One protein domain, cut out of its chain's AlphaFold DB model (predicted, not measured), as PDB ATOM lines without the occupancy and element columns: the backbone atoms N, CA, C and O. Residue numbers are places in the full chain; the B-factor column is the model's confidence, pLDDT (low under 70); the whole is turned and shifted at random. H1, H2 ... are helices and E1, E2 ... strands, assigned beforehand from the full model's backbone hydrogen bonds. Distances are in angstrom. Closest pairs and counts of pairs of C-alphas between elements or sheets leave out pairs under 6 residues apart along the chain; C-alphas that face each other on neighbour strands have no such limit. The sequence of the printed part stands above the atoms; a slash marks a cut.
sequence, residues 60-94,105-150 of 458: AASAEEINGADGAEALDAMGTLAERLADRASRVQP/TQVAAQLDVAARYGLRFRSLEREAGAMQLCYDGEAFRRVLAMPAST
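AT A GLANCE: This is residues 60 to 94 and 105 to 150 of the 458 residues of an uncharacterized protein of Mitsuaria sp. TWR114 (UniProt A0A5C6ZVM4). One long helix, H2, makes the long axis, with the hairpin E1 and E2 and the short helix H4 packed one after the other along it. H3 packs on H2 toward the end where the hairpin lies, and the short H1 is near the other end. The 81 printed residues hold four named helices and two named strands in the order H1 H2 H3 E1 E2 H4, mostly helix, with one antiparallel sheet, E1 - E2. The whole is loose, with a radius of gyration of the C-alphas of 14.7 A, and spans 47 by 23 by 15 A, only just a rod.

HOW THE PARTS SIT: H1, residues 63 to 67, is close to but not clearly touching H2, residues 69 to 90; their closest C-alphas, Glu 65 and Gly 71, are 6.0 A apart. H3, residues 105 to 116, touches residues 82 to 89 of H2, closest at the C-alphas of Val 107 and Ala 89, 6.4 A, opposite ways at a tilt of 36 degrees, only just steep. E1, residues 121 to 125, and E2, residues 131 to 135, form an antiparallel hairpin at 153 degrees; N 122 and O 134 are within hydrogen-bond range at 2.8 A. E2 and H2 have 15 pairs of C-alphas within 8 A, the closest being Gln 132 and Ser 90, 4.8 A. H4, residues 138 to 145, touches residues 72 to 79 of H2, closest at the C-alphas of Ala 139 and Leu 75, 5.1 A, opposite ways at a steep tilt of 41 degrees. H3 and H4 are apart. In H1, H2, H3 and H4 every O i to N i+4 pair is within hydrogen-bond range.

IN THESE COORDINATES: H1 begins at C-alpha 63 (121.051, 277.034, 286.240). H2 measures 31.5 A and ends at C-alpha 90 (97.283, 253.285, 297.367). H3 measures 17.1 A, and E1 and E2 13.2 A each. H4 ends at C-alpha 145 (107.918, 279.252, 294.184).

THE WHOLE: The two C-alphas farthest apart, Ser 62 and Ala 128, are 48.3 A apart. Residues 95 to 104 are not printed; C-alphas 94 and 105 are 12.4 A apart across this cut. Of the links printed whole, none is long. The pLDDT is under 70 at residues 60 to 61, 93 to 94 and 127 to 128.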
ATOM      1  N   ALA A  60     122.707 268.117 282.618       57.75
ATOM      2  CA  ALA A  60     123.381 268.941 281.609       57.75
ATOM      3  C   ALA A  60     122.830 270.375 281.487       57.75
ATOM      4  O   ALA A  60     123.496 271.215 280.883       57.75
ATOM      5  N   ALA A  61     121.653 270.662 282.051       65.94
ATOM      6  CA  ALA A  61     121.024 271.975 281.998       65.94
ATOM      7  C   ALA A  61     121.768 272.989 282.867       65.94
ATOM      8  O   ALA A  61     122.203 272.724 283.993       65.94
ATOM      9  N   SER A  62     121.879 274.197 282.337       75.81
ATOM     10  CA  SER A  62     122.349 275.361 283.066       75.81
ATOM     11  C   SER A  62     121.388 275.731 284.202       75.81
ATOM     12  O   SER A  62     120.197 275.412 284.198       75.81
ATOM     13  N   ALA A  63     121.894 276.485 285.179       77.62
ATOM     14  CA  ALA A  63     121.051 277.034 286.240       77.62
ATOM     15  C   ALA A  63     119.933 277.941 285.691       77.62
ATOM     16  O   ALA A  63     118.903 278.092 286.341       77.62
ATOM     17  N   GLU A  64     120.121 278.549 284.521       81.31
ATOM     18  CA  GLU A  64     119.097 279.369 283.874       81.31
ATOM     19  C   GLU A  64     117.951 278.507 283.334       81.31
ATOM     20  O   GLU A  64     116.794 278.781 283.639       81.31
ATOM     21  N   GLU A  65     118.261 277.410 282.641       79.94
ATOM     22  CA  GLU A  65     117.267 276.459 282.117       79.94
ATOM     23  C   GLU A  65     116.476 275.781 283.246       79.94
ATOM     24  O   GLU A  65     115.246 275.703 283.191       79.94
ATOM     25  N   ILE A  66     117.154 275.385 284.330       80.62
ATOM     26  CA  ILE A  66     116.519 274.777 285.513       80.62
ATOM     27  C   ILE A  66     115.569 275.759 286.219       80.62
ATOM     28  O   ILE A  66     114.558 275.348 286.787       80.62
ATOM     29  N   ASN A  67     115.877 277.057 286.208       85.75
ATOM     30  CA  ASN A  67     115.022 278.080 286.815       85.75
ATOM     31  C   ASN A  67     113.991 278.676 285.833       85.75
ATOM     32  O   ASN A  67     113.129 279.454 286.252       85.75
ATOM     33  N   GLY A  68     114.088 278.324 284.550       89.88
ATOM     34  CA  GLY A  68     113.237 278.795 283.464       89.88
ATOM     35  C   GLY A  68     111.954 277.980 283.287       89.88
ATOM     36  O   GLY A  68     111.534 277.222 284.164       89.88
ATOM     37  N   ALA A  69     111.306 278.170 282.135       91.88
ATOM     38  CA  ALA A  69     110.054 277.491 281.797       91.88
ATOM     39  C   ALA A  69     110.232 275.966 281.709       91.88
ATOM     40  O   ALA A  69     109.415 275.230 282.259       91.88
ATOM     41  N   ASP A  70     111.334 275.508 281.114       89.00
ATOM     42  CA  ASP A  70     111.635 274.084 280.942       89.00
ATOM     43  C   ASP A  70     111.826 273.384 282.294       89.00
ATOM     44  O   ASP A  70     111.255 272.323 282.542       89.00
ATOM     45  N   GLY A  71     112.545 274.011 283.231       89.94
ATOM     46  CA  GLY A  71     112.666 273.498 284.595       89.94
ATOM     47  C   GLY A  71     111.335 273.474 285.357       89.94
ATOM     48  O   GLY A  71     111.069 272.537 286.114       89.94
ATOM     49  N   ALA A  72     110.463 274.466 285.143       92.88
ATOM     50  CA  ALA A  72     109.117 274.465 285.715       92.88
ATOM     51  C   ALA A  72     108.253 273.325 285.154       92.88
ATOM     52  O   ALA A  72     107.521 272.688 285.913       92.88
ATOM     53  N   GLU A  73     108.343 273.062 283.848       94.00
ATOM     54  CA  GLU A  73     107.662 271.951 283.184       94.00
ATOM     55  C   GLU A  73     108.161 270.594 283.690       94.00
ATOM     56  O   GLU A  73     107.343 269.760 284.081       94.00
ATOM     57  N   ALA A  74     109.479 270.415 283.792       91.31
ATOM     58  CA  ALA A  74     110.098 269.212 284.341       91.31
ATOM     59  C   ALA A  74     109.608 268.918 285.771       91.31
ATOM     60  O   ALA A  74     109.094 267.841 286.080       91.31
ATOM     61  N   LEU A  75     109.660 269.914 286.662       93.50
ATOM     62  CA  LEU A  75     109.211 269.756 288.050       93.50
ATOM     63  C   LEU A  75     107.707 269.452 288.159       93.50
ATOM     64  O   LEU A  75     107.290 268.639 288.990       93.50
ATOM     65  N   ASP A  76     106.882 270.083 287.329       95.06
ATOM     66  CA  ASP A  76     105.446 269.815 287.262       95.06
ATOM     67  C   ASP A  76     105.148 268.392 286.744       95.06
ATOM     68  O   ASP A  76     104.287 267.692 287.296       95.06
ATOM     69  N   ALA A  77     105.904 267.916 285.751       94.56
ATOM     70  CA  ALA A  77     105.820 266.552 285.237       94.56
ATOM     71  C   ALA A  77     106.260 265.516 286.284       94.56
ATOM     72  O   ALA A  77     105.527 264.554 286.535       94.56
ATOM     73  N   MET A  78     107.391 265.743 286.964       93.00
ATOM     74  CA  MET A  78     107.877 264.903 288.066       93.00
ATOM     75  C   MET A  78     106.849 264.804 289.197       93.00
ATOM     76  O   MET A  78     106.535 263.706 289.660       93.00
ATOM     77  N   GLY A  79     106.278 265.936 289.619       94.69
ATOM     78  CA  GLY A  79     105.230 265.961 290.640       94.69
ATOM     79  C   GLY A  79     103.973 265.207 290.196       94.69
ATOM     80  O   GLY A  79     103.424 264.401 290.947       94.69
ATOM     81  N   THR A  80     103.540 265.408 288.949       96.06
ATOM     82  CA  THR A  80     102.365 264.727 288.381       96.06
ATOM     83  C   THR A  80     102.575 263.212 288.288       96.06
ATOM     84  O   THR A  80     101.667 262.434 288.596       96.06
ATOM     85  N   LEU A  81     103.774 262.772 287.896       95.12
ATOM     86  CA  LEU A  81     104.160 261.363 287.892       95.12
ATOM     87  C   LEU A  81     104.118 260.779 289.308       95.12
ATOM     88  O   LEU A  81     103.550 259.702 289.502       95.12
ATOM     89  N   ALA A  82     104.676 261.494 290.288       95.81
ATOM     90  CA  ALA A  82     104.706 261.062 291.679       95.81
ATOM     91  C   ALA A  82     103.290 260.869 292.247       95.81
ATOM     92  O   ALA A  82     103.010 259.826 292.833       95.81
ATOM     93  N   GLU A  83     102.366 261.805 292.012       96.06
ATOM     94  CA  GLU A  83     100.967 261.676 292.457       96.06
ATOM     95  C   GLU A  83     100.274 260.463 291.830       96.06
ATOM     96  O   GLU A  83      99.659 259.663 292.533       96.06
ATOM     97  N   ARG A  84     100.434 260.254 290.516       95.00
ATOM     98  CA  ARG A  84      99.864 259.078 289.833       95.00
ATOM     99  C   ARG A  84     100.447 257.770 290.360       95.00
ATOM    100  O   ARG A  84      99.749 256.758 290.426       95.00
ATOM    101  N   LEU A  85     101.735 257.756 290.693       95.25
ATOM    102  CA  LEU A  85     102.383 256.592 291.284       95.25
ATOM    103  C   LEU A  85     101.860 256.326 292.701       95.25
ATOM    104  O   LEU A  85     101.511 255.186 293.001       95.25
ATOM    105  N   ALA A  86     101.720 257.368 293.521       94.88
ATOM    106  CA  ALA A  86     101.146 257.284 294.860       94.88
ATOM    107  C   ALA A  86      99.692 256.780 294.836       94.88
ATOM    108  O   ALA A  86      99.332 255.886 295.604       94.88
ATOM    109  N   ASP A  87      98.873 257.268 293.904       93.00
ATOM    110  CA  ASP A  87      97.485 256.826 293.735       93.00
ATOM    111  C   ASP A  87      97.386 255.362 293.310       93.00
ATOM    112  O   ASP A  87      96.535 254.630 293.815       93.00
ATOM    113  N   ARG A  88      98.253 254.907 292.397       92.75
ATOM    114  CA  ARG A  88      98.298 253.491 292.002       92.75
ATOM    115  C   ARG A  88      98.740 252.604 293.159       92.75
ATOM    116  O   ARG A  88      98.101 251.583 293.393       92.75
ATOM    117  N   ALA A  89      99.765 253.013 293.906       91.25
ATOM    118  CA  ALA A  89     100.234 252.290 295.084       91.25
ATOM    119  C   ALA A  89      99.157 252.198 296.177       91.25
ATOM    120  O   ALA A  89      98.996 251.151 296.786       91.25
ATOM    121  N   SER A  90      98.364 253.254 296.367       90.94
ATOM    122  CA  SER A  90      97.283 253.285 297.367       90.94
ATOM    123  C   SER A  90      96.076 252.415 297.000       90.94
ATOM    124  O   SER A  90      95.263 252.081 297.856       90.94
ATOM    125  N   ARG A  91      95.925 252.051 295.719       87.56
ATOM    126  CA  ARG A  91      94.863 251.142 295.250       87.56
ATOM    127  C   ARG A  91      95.232 249.670 295.412       87.56
ATOM    128  O   ARG A  91      94.357 248.819 295.263       87.56
ATOM    129  N   VAL A  92      96.499 249.367 295.694       80.25
ATOM    130  CA  VAL A  92      96.942 248.005 295.987       80.25
ATOM    131  C   VAL A  92      96.367 247.591 297.335       80.25
ATOM    132  O   VAL A  92      96.646 248.214 298.357       80.25
ATOM    133  N   GLN A  93      95.568 246.528 297.341       69.38
ATOM    134  CA  GLN A  93      95.081 245.928 298.576       69.38
ATOM    135  C   GLN A  93      95.968 244.740 298.951       69.38
ATOM    136  O   GLN A  93      96.203 243.881 298.099       69.38
ATOM    137  N   PRO A  94      96.446 244.654 300.204       66.88
ATOM    138  CA  PRO A  94      97.184 243.485 300.656       66.88
ATOM    139  C   PRO A  94      96.279 242.251 300.592       66.88
ATOM    140  O   PRO A  94      95.176 242.238 301.145       66.88
ATOM    141  N   THR A 105     104.390 244.340 291.969       87.94
ATOM    142  CA  THR A 105     105.849 244.315 291.796       87.94
ATOM    143  C   THR A 105     106.318 245.460 290.896       87.94
ATOM    144  O   THR A 105     107.303 246.128 291.207       87.94
ATOM    145  N   GLN A 106     105.592 245.743 289.809       89.31
ATOM    146  CA  GLN A 106     105.909 246.853 288.913       89.31
ATOM    147  C   GLN A 106     105.770 248.215 289.608       89.31
ATOM    148  O   GLN A 106     106.638 249.072 289.446       89.31
ATOM    149  N   VAL A 107     104.710 248.429 290.395       90.31
ATOM    150  CA  VAL A 107     104.525 249.674 291.161       90.31
ATOM    151  C   VAL A 107     105.634 249.844 292.202       90.31
ATOM    152  O   VAL A 107     106.175 250.941 292.328       90.31
ATOM    153  N   ALA A 108     106.031 248.773 292.892       89.19
ATOM    154  CA  ALA A 108     107.148 248.807 293.836       89.19
ATOM    155  C   ALA A 108     108.477 249.173 293.149       89.19
ATOM    156  O   ALA A 108     109.210 250.026 293.647       89.19
ATOM    157  N   ALA A 109     108.760 248.603 291.973       90.94
ATOM    158  CA  ALA A 109     109.943 248.959 291.186       90.94
ATOM    159  C   ALA A 109     109.918 250.430 290.735       90.94
ATOM    160  O   ALA A 109     110.929 251.125 290.810       90.94
ATOM    161  N   GLN A 110     108.754 250.937 290.317       93.00
ATOM    162  CA  GLN A 110     108.588 252.346 289.947       93.00
ATOM    163  C   GLN A 110     108.789 253.288 291.143       93.00
ATOM    164  O   GLN A 110     109.337 254.375 290.967       93.00
ATOM    165  N   LEU A 111     108.387 252.880 292.352       92.69
ATOM    166  CA  LEU A 111     108.648 253.632 293.584       92.69
ATOM    167  C   LEU A 111     110.143 253.684 293.925       92.69
ATOM    168  O   LEU A 111     110.617 254.748 294.317       92.69
ATOM    169  N   ASP A 112     110.891 252.592 293.731       91.06
ATOM    170  CA  ASP A 112     112.353 252.588 293.926       91.06
ATOM    171  C   ASP A 112     113.052 253.546 292.953       91.06
ATOM    172  O   ASP A 112     113.873 254.368 293.355       91.06
ATOM    173  N   VAL A 113     112.667 253.505 291.674       92.38
ATOM    174  CA  VAL A 113     113.191 254.428 290.659       92.38
ATOM    175  C   VAL A 113     112.866 255.880 291.022       92.38
ATOM    176  O   VAL A 113     113.759 256.722 291.035       92.38
ATOM    177  N   ALA A 114     111.619 256.175 291.396       90.38
ATOM    178  CA  ALA A 114     111.217 257.514 291.826       90.38
ATOM    179  C   ALA A 114     112.041 258.013 293.030       90.38
ATOM    180  O   ALA A 114     112.457 259.172 293.054       90.38
ATOM    181  N   ALA A 115     112.336 257.138 293.997       88.62
ATOM    182  CA  ALA A 115     113.155 257.475 295.158       88.62
ATOM    183  C   ALA A 115     114.603 257.833 294.784       88.62
ATOM    184  O   ALA A 115     115.175 258.749 295.381       88.62
ATOM    185  N   ARG A 116     115.187 257.181 293.765       88.88
ATOM    186  CA  ARG A 116     116.519 257.538 293.232       88.88
ATOM    187  C   ARG A 116     116.547 258.940 292.627       88.88
ATOM    188  O   ARG A 116     117.575 259.603 292.700       88.88
ATOM    189  N   TYR A 117     115.405 259.412 292.132       82.19
ATOM    190  CA  TYR A 117     115.202 260.781 291.653       82.19
ATOM    191  C   TYR A 117     114.788 261.771 292.746       82.19
ATOM    192  O   TYR A 117     114.346 262.880 292.459       82.19
ATOM    193  N   GLY A 118     114.919 261.386 294.018       84.75
ATOM    194  CA  GLY A 118     114.621 262.251 295.156       84.75
ATOM    195  C   GLY A 118     113.132 262.404 295.461       84.75
ATOM    196  O   GLY A 118     112.787 263.131 296.389       84.75
ATOM    197  N   LEU A 119     112.238 261.707 294.750       91.75
ATOM    198  CA  LEU A 119     110.807 261.734 295.047       91.75
ATOM    199  C   LEU A 119     110.527 260.915 296.309       91.75
ATOM    200  O   LEU A 119     110.793 259.714 296.363       91.75
ATOM    201  N   ARG A 120     109.970 261.559 297.337       94.38
ATOM    202  CA  ARG A 120     109.683 260.908 298.620       94.38
ATOM    203  C   ARG A 120     108.194 260.720 298.823       94.38
ATOM    204  O   ARG A 120     107.387 261.583 298.493       94.38
ATOM    205  N   PHE A 121     107.844 259.608 299.451       94.69
ATOM    206  CA  PHE A 121     106.466 259.246 299.740       94.69
ATOM    207  C   PHE A 121     106.281 258.991 301.233       94.69
ATOM    208  O   PHE A 121     107.172 258.486 301.914       94.69
ATOM    209  N   ARG A 122     105.107 259.347 301.743       93.19
ATOM    210  CA  ARG A 122     104.670 259.090 303.114       93.19
ATOM    211  C   ARG A 122     103.516 258.109 303.071       93.19
ATOM    212  O   ARG A 122     102.592 258.294 302.284       93.19
ATOM    213  N   SER A 123     103.576 257.094 303.920       91.44
ATOM    214  CA  SER A 123     102.509 256.113 304.063       91.44
ATOM    215  C   SER A 123     101.626 256.496 305.244       91.44
ATOM    216  O   SER A 123     102.136 256.786 306.326       91.44
ATOM    217  N   LEU A 124     100.318 256.542 305.022       91.38
ATOM    218  CA  LEU A 124      99.306 256.853 306.022       91.38
ATOM    219  C   LEU A 124      98.366 255.659 306.136       91.38
ATOM    220  O   LEU A 124      97.753 255.257 305.148       91.38
ATOM    221  N   GLU A 125      98.227 255.113 307.335       88.31
ATOM    222  CA  GLU A 125      97.216 254.098 307.604       88.31
ATOM    223  C   GLU A 125      95.836 254.764 307.692       88.31
ATOM    224  O   GLU A 125      95.654 255.786 308.356       88.31
ATOM    225  N   ARG A 126      94.865 254.225 306.956       84.19
ATOM    226  CA  ARG A 126      93.473 254.678 306.926       84.19
ATOM    227  C   ARG A 126      92.610 253.779 307.802       84.19
ATOM    228  O   ARG A 126      92.991 252.675 308.185       84.19
ATOM    229  N   GLU A 127      91.405 254.258 308.089       69.69
ATOM    230  CA  GLU A 127      90.374 253.439 308.720       69.69
ATOM    231  C   GLU A 127      90.180 252.133 307.929       69.69
ATOM    232  O   GLU A 127      90.245 252.126 306.699       69.69
ATOM    233  N   ALA A 128      89.981 251.029 308.651       69.44
ATOM    234  CA  ALA A 128      89.965 249.660 308.124       69.44
ATOM    235  C   ALA A 128      91.314 249.113 307.592       69.44
ATOM    236  O   ALA A 128      91.321 248.083 306.921       69.44
ATOM    237  N   GLY A 129      92.451 249.748 307.918       75.50
ATOM    238  CA  GLY A 129      93.800 249.214 307.660       75.50
ATOM    239  C   GLY A 129      94.307 249.401 306.225       75.50
ATOM    240  O   GLY A 129      95.327 248.827 305.847       75.50
ATOM    241  N   ALA A 130      93.605 250.187 305.402       82.12
ATOM    242  CA  ALA A 130      94.068 250.518 304.057       82.12
ATOM    243  C   ALA A 130      95.271 251.475 304.115       82.12
ATOM    244  O   ALA A 130      95.267 252.439 304.879       82.12
ATOM    245  N   MET A 131      96.288 251.254 303.279       88.06
ATOM    246  CA  MET A 131      97.452 252.140 303.209       88.06
ATOM    247  C   MET A 131      97.261 253.188 302.118       88.06
ATOM    248  O   MET A 131      97.027 252.866 300.956       88.06
ATOM    249  N   GLN A 132      97.403 254.455 302.489       91.88
ATOM    250  CA  GLN A 132      97.418 255.580 301.569       91.88
ATOM    251  C   GLN A 132      98.847 256.095 301.434       91.88
ATOM    252  O   GLN A 132      99.421 256.638 302.378       91.88
ATOM    253  N   LEU A 133      99.407 255.968 300.239       94.12
ATOM    254  CA  LEU A 133     100.681 256.568 299.891       94.12
ATOM    255  C   LEU A 133     100.451 257.998 299.390       94.12
ATOM    256  O   LEU A 133      99.559 258.252 298.583       94.12
ATOM    257  N   CYS A 134     101.258 258.935 299.874       95.44
ATOM    258  CA  CYS A 134     101.171 260.349 299.537       95.44
ATOM    259  C   CYS A 134     102.548 260.888 299.187       95.44
ATOM    260  O   CYS A 134     103.482 260.761 299.981       95.44
ATOM    261  N   TYR A 135     102.669 261.529 298.029       96.31
ATOM    262  CA  TYR A 135     103.887 262.238 297.665       96.31
ATOM    263  C   TYR A 135     104.169 263.364 298.677       96.31
ATOM    264  O   TYR A 135     103.260 263.975 299.252       96.31
ATOM    265  N   ASP A 136     105.445 263.611 298.968       93.50
ATOM    266  CA  ASP A 136     105.843 264.675 299.883       93.50
ATOM    267  C   ASP A 136     105.662 266.070 299.274       93.50
ATOM    268  O   ASP A 136     105.591 267.042 300.028       93.50
ATOM    269  N   GLY A 137     105.546 266.166 297.947       95.69
ATOM    270  CA  GLY A 137     105.254 267.391 297.219       95.69
ATOM    271  C   GLY A 137     106.462 268.273 296.908       95.69
ATOM    272  O   GLY A 137     106.253 269.441 296.590       95.69
ATOM    273  N   GLU A 138     107.708 267.804 297.049       94.38
ATOM    274  CA  GLU A 138     108.893 268.659 296.866       94.38
ATOM    275  C   GLU A 138     108.899 269.410 295.524       94.38
ATOM    276  O   GLU A 138     109.028 270.637 295.514       94.38
ATOM    277  N   ALA A 139     108.684 268.706 294.411       94.12
ATOM    278  CA  ALA A 139     108.677 269.295 293.077       94.12
ATOM    279  C   ALA A 139     107.578 270.362 292.945       94.12
ATOM    280  O   ALA A 139     107.839 271.484 292.514       94.12
ATOM    281  N   PHE A 140     106.377 270.086 293.459       97.62
ATOM    282  CA  PHE A 140     105.279 271.054 293.473       97.62
ATOM    283  C   PHE A 140     105.546 272.282 294.348       97.62
ATOM    284  O   PHE A 140     105.115 273.382 294.003       97.62
ATOM    285  N   ARG A 141     106.279 272.148 295.463       96.56
ATOM    286  CA  ARG A 141     106.694 273.322 296.253       96.56
ATOM    287  C   ARG A 141     107.626 274.229 295.456       96.56
ATOM    288  O   ARG A 141     107.519 275.445 295.597       96.56
ATOM    289  N   ARG A 142     108.507 273.651 294.630       94.81
ATOM    290  CA  ARG A 142     109.388 274.411 293.735       94.81
ATOM    291  C   ARG A 142     108.582 275.092 292.627       94.81
ATOM    292  O   ARG A 142     108.694 276.304 292.502       94.81
ATOM    293  N   VAL A 143     107.673 274.376 291.956       96.69
ATOM    294  CA  VAL A 143     106.735 274.951 290.963       96.69
ATOM    295  C   VAL A 143     105.966 276.151 291.534       96.69
ATOM    296  O   VAL A 143     105.867 277.197 290.902       96.69
ATOM    297  N   LEU A 144     105.462 276.060 292.769       96.06
ATOM    298  CA  LEU A 144     104.767 277.190 293.403       96.06
ATOM    299  C   LEU A 144     105.663 278.402 293.685       96.06
ATOM    300  O   LEU A 144     105.155 279.520 293.762       96.06
ATOM    301  N   ALA A 145     106.960 278.190 293.900       94.62
ATOM    302  CA  ALA A 145     107.918 279.252 294.184       94.62
ATOM    303  C   ALA A 145     108.533 279.857 292.911       94.62
ATOM    304  O   ALA A 145     109.051 280.971 292.963       94.62
ATOM    305  N   MET A 146     108.479 279.146 291.783       94.50
ATOM    306  CA  MET A 146     109.098 279.561 290.529       94.50
ATOM    307  C   MET A 146     108.272 280.646 289.818       94.50
ATOM    308  O   MET A 146     107.085 280.454 289.529       94.50
ATOM    309  N   PRO A 147     108.886 281.795 289.474       93.38
ATOM    310  CA  PRO A 147     108.227 282.818 288.666       93.38
ATOM    311  C   PRO A 147     107.861 282.324 287.263       93.38
ATOM    312  O   PRO A 147     106.805 282.697 286.763       93.38
ATOM    313  N   ALA A 148     108.698 281.462 286.671       94.44
ATOM    314  CA  ALA A 148     108.518 280.922 285.322       94.44
ATOM    315  C   ALA A 148     107.346 279.931 285.190       94.44
ATOM    316  O   ALA A 148     106.922 279.640 284.075       94.44
ATOM    317  N   SER A 149     106.808 279.417 286.302       96.88
ATOM    318  CA  SER A 149     105.694 278.468 286.265       96.88
ATOM    319  C   SER A 149     104.389 279.130 285.839       96.88
ATOM    320  O   SER A 149     104.009 280.190 286.353       96.88
ATOM    321  N   THR A 150     103.662 278.451 284.955       97.38
ATOM    322  CA  THR A 150     102.368 278.914 284.451       97.38
ATOM    323  C   THR A 150     101.299 278.904 285.553       97.38
ATOM    324  O   THR A 150     101.423 278.175 286.549       97.38
TER     325      THR A 150